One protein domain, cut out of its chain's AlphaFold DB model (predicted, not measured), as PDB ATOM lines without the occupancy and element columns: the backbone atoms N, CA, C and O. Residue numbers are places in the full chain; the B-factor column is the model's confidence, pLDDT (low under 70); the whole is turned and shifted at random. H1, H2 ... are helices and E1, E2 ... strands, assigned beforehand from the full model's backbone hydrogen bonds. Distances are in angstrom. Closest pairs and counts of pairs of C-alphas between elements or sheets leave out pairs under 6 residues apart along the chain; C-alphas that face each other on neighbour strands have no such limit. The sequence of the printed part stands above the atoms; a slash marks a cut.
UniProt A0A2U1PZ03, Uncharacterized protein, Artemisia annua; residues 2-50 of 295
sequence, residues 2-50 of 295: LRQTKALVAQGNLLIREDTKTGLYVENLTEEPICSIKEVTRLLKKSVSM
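Overview. This is residues 2 to 50 of the 295 residues of an uncharacterized protein of Artemisia annua (UniProt A0A2U1PZ03). A long two-stranded hairpin of E1 and E2 is folded into a V by a bend in each strand, and the one helix, H1, folds back beside the limb that holds the beginning of E1 and the end of E2, on the outside of the V. The shape is flat and loose, with few close approaches between helix and hairpin; the C-alphas span 40 by 31 by 7 A, and their radius of gyration is 13.5 A. The printed part has 49 residues, with two named strands and then one named helix along the chain, in the order E1, E2, H1. The sheet has the order E1 - E2 and is antiparallel, and the class is mixed, helices and strands.

Arrangement. E1, residues 5 to 19, bends by 95 degrees at residue 12. E2, residues 23 to 34, bends by 69 degrees at residue 28. The two form a hairpin, antiparallel at 164 degrees between their directions. N 9 and O 30 are within hydrogen-bond range at 2.8 A, and so are N 25 and O 17 at 2.9 A. C-alpha 28 faces both C-alpha 11, at 4.9 A, and C-alpha 14, at 5.6 A. H1, residues 37 to 48, has every O i to N i+4 pair within hydrogen-bond range. The closest C-alphas of E1 and H1, those of Val 9 and Leu 43, are 7.6 A apart. Those of E2 and H1, Ile 34 and Val 40, are 7.1 A apart.

Along the chain. E1 begins with C-alpha 5 at (60.486, -45.844, -52.400) and is 29.0 A long from first to last C-alpha. E2 begins with C-alpha 23 at (36.374, -51.150, -42.822) and is 28.5 A long. H1 is 17.1 A long and ends with C-alpha 48 at (52.946, -25.871, -47.952).

Size, cuts and confidence. The two C-alphas farthest apart, those of Thr 20 and Lys 38, are 39.9 A apart. The printed part has no cut, and the links E1 to E2 and E2 to H1 are tight. The mean pLDDT of the printed part is 71.7; residues 2 to 5, 11 to 12, 15 and 46 to 50 are under 70.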
ATOM      1  N   LEU A   2      66.215 -51.882 -58.418       46.19
ATOM      2  CA  LEU A   2      66.137 -50.722 -57.516       46.19
ATOM      3  C   LEU A   2      64.892 -50.864 -56.630       46.19
ATOM      4  O   LEU A   2      63.808 -51.143 -57.142       46.19
ATOM      5  N   ARG A   3      65.045 -50.662 -55.317       50.72
ATOM      6  CA  ARG A   3      63.903 -50.526 -54.404       50.72
ATOM      7  C   ARG A   3      63.220 -49.196 -54.728       50.72
ATOM      8  O   ARG A   3      63.821 -48.147 -54.524       50.72
ATOM      9  N   GLN A   4      62.006 -49.236 -55.273       59.09
ATOM     10  CA  GLN A   4      61.199 -48.028 -55.451       59.09
ATOM     11  C   GLN A   4      60.648 -47.608 -54.090       59.09
ATOM     12  O   GLN A   4      59.850 -48.332 -53.495       59.09
ATOM     13  N   THR A   5      61.068 -46.446 -53.600       69.81
ATOM     14  CA  THR A   5      60.486 -45.844 -52.400       69.81
ATOM     15  C   THR A   5      59.169 -45.175 -52.784       69.81
ATOM     16  O   THR A   5      59.073 -44.522 -53.822       69.81
ATOM     17  N   LYS A   6      58.135 -45.327 -51.958       75.25
ATOM     18  CA  LYS A   6      56.860 -44.615 -52.105       75.25
ATOM     19  C   LYS A   6      56.697 -43.633 -50.953       75.25
ATOM     20  O   LYS A   6      57.092 -43.951 -49.834       75.25
ATOM     21  N   ALA A   7      56.078 -42.488 -51.210       72.75
ATOM     22  CA  ALA A   7      55.588 -41.600 -50.164       72.75
ATOM     23  C   ALA A   7      54.064 -41.530 -50.188       72.75
ATOM     24  O   ALA A   7      53.447 -41.484 -51.252       72.75
ATOM     25  N   LEU A   8      53.476 -41.474 -48.998       78.12
ATOM     26  CA  LEU A   8      52.063 -41.186 -48.806       78.12
ATOM     27  C   LEU A   8      51.893 -39.667 -48.694       78.12
ATOM     28  O   LEU A   8      52.447 -39.031 -47.800       78.12
ATOM     29  N   VAL A   9      51.155 -39.088 -49.634       73.50
ATOM     30  CA  VAL A   9      50.943 -37.648 -49.788       73.50
ATOM     31  C   VAL A   9      49.484 -37.333 -49.482       73.50
ATOM     32  O   VAL A   9      48.582 -37.847 -50.152       73.50
ATOM     33  N   ALA A  10      49.269 -36.479 -48.483       74.88
ATOM     34  CA  ALA A  10      47.957 -35.950 -48.135       74.88
ATOM     35  C   ALA A  10      47.531 -34.852 -49.127       74.88
ATOM     36  O   ALA A  10      48.279 -33.909 -49.388       74.88
ATOM     37  N   GLN A  11      46.324 -34.961 -49.676       67.62
ATOM     38  CA  GLN A  11      45.707 -33.997 -50.590       67.62
ATOM     39  C   GLN A  11      44.716 -33.110 -49.820       67.62
ATOM     40  O   GLN A  11      43.510 -33.139 -50.058       67.62
ATOM     41  N   GLY A  12      45.238 -32.355 -48.851       68.94
ATOM     42  CA  GLY A  12      44.453 -31.597 -47.872       68.94
ATOM     43  C   GLY A  12      44.218 -32.381 -46.576       68.94
ATOM     44  O   GLY A  12      45.014 -33.247 -46.209       68.94
ATOM     45  N   ASN A  13      43.129 -32.071 -45.866       73.62
ATOM     46  CA  ASN A  13      42.811 -32.706 -44.585       73.62
ATOM     47  C   ASN A  13      42.523 -34.205 -44.760       73.62
ATOM     48  O   ASN A  13      41.652 -34.587 -45.546       73.62
ATOM     49  N   LEU A  14      43.213 -35.046 -43.988       73.50
ATOM     50  CA  LEU A  14      42.927 -36.478 -43.913       73.50
ATOM     51  C   LEU A  14      41.564 -36.703 -43.248       73.50
ATOM     52  O   LEU A  14      41.277 -36.126 -42.198       73.50
ATOM     53  N   LEU A  15      40.731 -37.552 -43.849       66.00
ATOM     54  CA  LEU A  15      39.414 -37.908 -43.319       66.00
ATOM     55  C   LEU A  15      39.370 -39.412 -43.065       66.00
ATOM     56  O   LEU A  15      39.482 -40.203 -43.998       66.00
ATOM     57  N   ILE A  16      39.188 -39.804 -41.806       79.44
ATOM     58  CA  ILE A  16      38.955 -41.202 -41.435       79.44
ATOM     59  C   ILE A  16      37.476 -41.508 -41.681       79.44
ATOM     60  O   ILE A  16      36.602 -40.810 -41.159       79.44
ATOM     61  N   ARG A  17      37.191 -42.541 -42.475       73.62
ATOM     62  CA  ARG A  17      35.836 -43.021 -42.770       73.62
ATOM     63  C   ARG A  17      35.705 -44.510 -42.521       73.62
ATOM     64  O   ARG A  17      36.688 -45.238 -42.548       73.62
ATOM     65  N   GLU A  18      34.467 -44.943 -42.326       80.12
ATOM     66  CA  GLU A  18      34.090 -46.340 -42.145       80.12
ATOM     67  C   GLU A  18      33.134 -46.760 -43.271       80.12
ATOM     68  O   GLU A  18      32.126 -46.092 -43.512       80.12
ATOM     69  N   ASP A  19      33.447 -47.851 -43.971       78.12
ATOM     70  CA  ASP A  19      32.548 -48.511 -44.924       78.12
ATOM     71  C   ASP A  19      32.374 -49.986 -44.539       78.12
ATOM     72  O   ASP A  19      33.329 -50.685 -44.210       78.12
ATOM     73  N   THR A  20      31.142 -50.481 -44.641       74.88
ATOM     74  CA  THR A  20      30.754 -51.878 -44.373       74.88
ATOM     75  C   THR A  20      31.524 -52.958 -45.150       74.88
ATOM     76  O   THR A  20      31.432 -54.130 -44.790       74.88
ATOM     77  N   LYS A  21      32.240 -52.605 -46.226       77.81
ATOM     78  CA  LYS A  21      33.000 -53.521 -47.092       77.81
ATOM     79  C   LYS A  21      34.512 -53.415 -46.917       77.81
ATOM     80  O   LYS A  21      35.197 -54.424 -47.045       77.81
ATOM     81  N   THR A  22      35.024 -52.210 -46.677       70.31
ATOM     82  CA  THR A  22      36.467 -51.912 -46.592       70.31
ATOM     83  C   THR A  22      36.951 -51.641 -45.168       70.31
ATOM     84  O   THR A  22      38.156 -51.556 -44.952       70.31
ATOM     85  N   GLY A  23      36.045 -51.521 -44.195       79.44
ATOM     86  CA  GLY A  23      36.374 -51.150 -42.822       79.44
ATOM     87  C   GLY A  23      36.728 -49.668 -42.698       79.44
ATOM     88  O   GLY A  23      36.161 -48.820 -43.392       79.44
ATOM     89  N   LEU A  24      37.662 -49.361 -41.796       73.75
ATOM     90  CA  LEU A  24      38.182 -48.010 -41.589       73.75
ATOM     91  C   LEU A  24      39.270 -47.683 -42.622       73.75
ATOM     92  O   LEU A  24      40.248 -48.417 -42.745       73.75
ATOM     93  N   TYR A  25      39.128 -46.562 -43.330       77.88
ATOM     94  CA  TYR A  25      40.099 -46.077 -44.315       77.88
ATOM     95  C   TYR A  25      40.291 -44.560 -44.229       77.88
ATOM     96  O   TYR A  25      39.484 -43.841 -43.637       77.88
ATOM     97  N   VAL A  26      41.387 -44.072 -44.816       76.31
ATOM     98  CA  VAL A  26      41.760 -42.653 -44.822       76.31
ATOM     99  C   VAL A  26      41.597 -42.092 -46.233       76.31
ATOM    100  O   VAL A  26      42.315 -42.486 -47.150       76.31
ATOM    101  N   GLU A  27      40.652 -41.171 -46.418       75.19
ATOM    102  CA  GLU A  27      40.533 -40.395 -47.656       75.19
ATOM    103  C   GLU A  27      41.619 -39.316 -47.751       75.19
ATOM    104  O   GLU A  27      42.232 -38.916 -46.758       75.19
ATOM    105  N   ASN A  28      41.810 -38.805 -48.970       75.81
ATOM    106  CA  ASN A  28      42.807 -37.793 -49.329       75.81
ATOM    107  C   ASN A  28      44.264 -38.248 -49.139       75.81
ATOM    108  O   ASN A  28      45.163 -37.415 -49.160       75.81
ATOM    109  N   LEU A  29      44.525 -39.552 -49.014       77.69
ATOM    110  CA  LEU A  29      45.872 -40.120 -48.984       77.69
ATOM    111  C   LEU A  29      46.213 -40.757 -50.340       77.69
ATOM    112  O   LEU A  29      45.441 -41.558 -50.862       77.69
ATOM    113  N   THR A  30      47.361 -40.403 -50.921       75.44
ATOM    114  CA  THR A  30      47.793 -40.913 -52.238       75.44
ATOM    115  C   THR A  30      49.256 -41.336 -52.245       75.44
ATOM    116  O   THR A  30      50.095 -40.653 -51.669       75.44
ATOM    117  N   GLU A  31      49.579 -42.451 -52.900       78.81
ATOM    118  CA  GLU A  31      50.964 -42.903 -53.079       78.81
ATOM    119  C   GLU A  31      51.615 -42.197 -54.284       78.81
ATOM    120  O   GLU A  31      51.245 -42.463 -55.427       78.81
ATOM    121  N   GLU A  32      52.613 -41.335 -54.053       73.69
ATOM    122  CA  GLU A  32      53.517 -40.853 -55.111       73.69
ATOM    123  C   GLU A  32      54.858 -41.632 -55.030       73.69
ATOM    124  O   GLU A  32      55.447 -41.732 -53.947       73.69
ATOM    125  N   PRO A  33      55.365 -42.219 -56.136       75.62
ATOM    126  CA  PRO A  33      56.675 -42.869 -56.153       75.62
ATOM    127  C   PRO A  33      57.804 -41.830 -56.070       75.62
ATOM    128  O   PRO A  33      57.702 -40.741 -56.637       75.62
ATOM    129  N   ILE A  34      58.893 -42.180 -55.385       81.75
ATOM    130  CA  ILE A  34      60.073 -41.333 -55.193       81.75
ATOM    131  C   ILE A  34      61.334 -42.102 -55.584       81.75
ATOM    132  O   ILE A  34      61.630 -43.171 -55.048       81.75
ATOM    133  N   CYS A  35      62.115 -41.495 -56.473       75.19
ATOM    134  CA  CYS A  35      63.416 -41.982 -56.921       75.19
ATOM    135  C   CYS A  35      64.564 -41.031 -56.525       75.19
ATOM    136  O   CYS A  35      65.731 -41.380 -56.698       75.19
ATOM    137  N   SER A  36      64.269 -39.828 -56.015       71.50
ATOM    138  CA  SER A  36      65.273 -38.808 -55.696       71.50
ATOM    139  C   SER A  36      64.842 -37.807 -54.612       71.50
ATOM    140  O   SER A  36      63.669 -37.469 -54.460       71.50
ATOM    141  N   ILE A  37      65.828 -37.219 -53.923       77.75
ATOM    142  CA  ILE A  37      65.625 -36.125 -52.952       77.75
ATOM    143  C   ILE A  37      64.900 -34.911 -53.565       77.75
ATOM    144  O   ILE A  37      64.116 -34.253 -52.887       77.75
ATOM    145  N   LYS A  38      65.086 -34.644 -54.866       72.38
ATOM    146  CA  LYS A  38      64.409 -33.538 -55.568       72.38
ATOM    147  C   LYS A  38      62.888 -33.718 -55.596       72.38
ATOM    148  O   LYS A  38      62.154 -32.733 -55.519       72.38
ATOM    149  N   GLU A  39      62.407 -34.958 -55.673       71.25
ATOM    150  CA  GLU A  39      60.977 -35.271 -55.620       71.25
ATOM    151  C   GLU A  39      60.425 -35.115 -54.199       71.25
ATOM    152  O   GLU A  39      59.350 -34.543 -54.045       71.25
ATOM    153  N   VAL A  40      61.193 -35.494 -53.168       73.31
ATOM    154  CA  VAL A  40      60.852 -35.214 -51.758       73.31
ATOM    155  C   VAL A  40      60.665 -33.707 -51.546       73.31
ATOM    156  O   VAL A  40      59.622 -33.269 -51.064       73.31
ATOM    157  N   THR A  41      61.621 -32.879 -51.985       74.44
ATOM    158  CA  THR A  41      61.517 -31.414 -51.867       74.44
ATOM    159  C   THR A  41      60.341 -30.838 -52.670       74.44
ATOM    160  O   THR A  41      59.708 -29.882 -52.223       74.44
ATOM    161  N   ARG A  42      60.011 -31.409 -53.840       74.69
ATOM    162  CA  ARG A  42      58.825 -31.024 -54.630       74.69
ATOM    163  C   ARG A  42      57.529 -31.303 -53.862       74.69
ATOM    164  O   ARG A  42      56.648 -30.447 -53.845       74.69
ATOM    165  N   LEU A  43      57.419 -32.472 -53.232       74.06
ATOM    166  CA  LEU A  43      56.250 -32.868 -52.444       74.06
ATOM    167  C   LEU A  43      56.057 -31.971 -51.218       74.06
ATOM    168  O   LEU A  43      54.955 -31.473 -51.006       74.06
ATOM    169  N   LEU A  44      57.134 -31.678 -50.483       72.44
ATOM    170  CA  LEU A  44      57.093 -30.785 -49.320       72.44
ATOM    171  C   LEU A  44      56.672 -29.352 -49.688       72.44
ATOM    172  O   LEU A  44      55.913 -28.719 -48.958       72.44
ATOM    173  N   LYS A  45      57.100 -28.835 -50.848       72.88
ATOM    174  CA  LYS A  45      56.630 -27.526 -51.341       72.88
ATOM    175  C   LYS A  45      55.145 -27.554 -51.720       72.88
ATOM    176  O   LYS A  45      54.423 -26.620 -51.395       72.88
ATOM    177  N   LYS A  46      54.672 -28.644 -52.337       67.12
ATOM    178  CA  LYS A  46      53.261 -28.840 -52.719       67.12
ATOM    179  C   LYS A  46      52.319 -28.848 -51.505       67.12
ATOM    180  O   LYS A  46      51.231 -28.299 -51.611       67.12
ATOM    181  N   SER A  47      52.730 -29.414 -50.363       62.34
ATOM    182  CA  SER A  47      51.921 -29.414 -49.130       62.34
ATOM    183  C   SER A  47      51.874 -28.061 -48.411       62.34
ATOM    184  O   SER A  47      50.899 -27.784 -47.722       62.34
ATOM    185  N   VAL A  48      52.899 -27.214 -48.566       57.75
ATOM    186  CA  VAL A  48      52.946 -25.871 -47.952       57.75
ATOM    187  C   VAL A  48      52.201 -24.824 -48.795       57.75
ATOM    188  O   VAL A  48      51.696 -23.852 -48.250       57.75
ATOM    189  N   SER A  49      52.076 -25.027 -50.111       55.66
ATOM    190  CA  SER A  49      51.349 -24.124 -51.024       55.66
ATOM    191  C   SER A  49      49.830 -24.357 -51.094       55.66
ATOM    192  O   SER A  49      49.200 -23.942 -52.065       55.66
ATOM    193  N   MET A  50      49.234 -25.040 -50.114       55.41
ATOM    194  CA  MET A  50      47.777 -25.094 -49.977       55.41
ATOM    195  C   MET A  50      47.341 -23.992 -49.009       55.41
ATOM    196  O   MET A  50      47.610 -24.084 -47.812       55.41
TER     197      MET A  50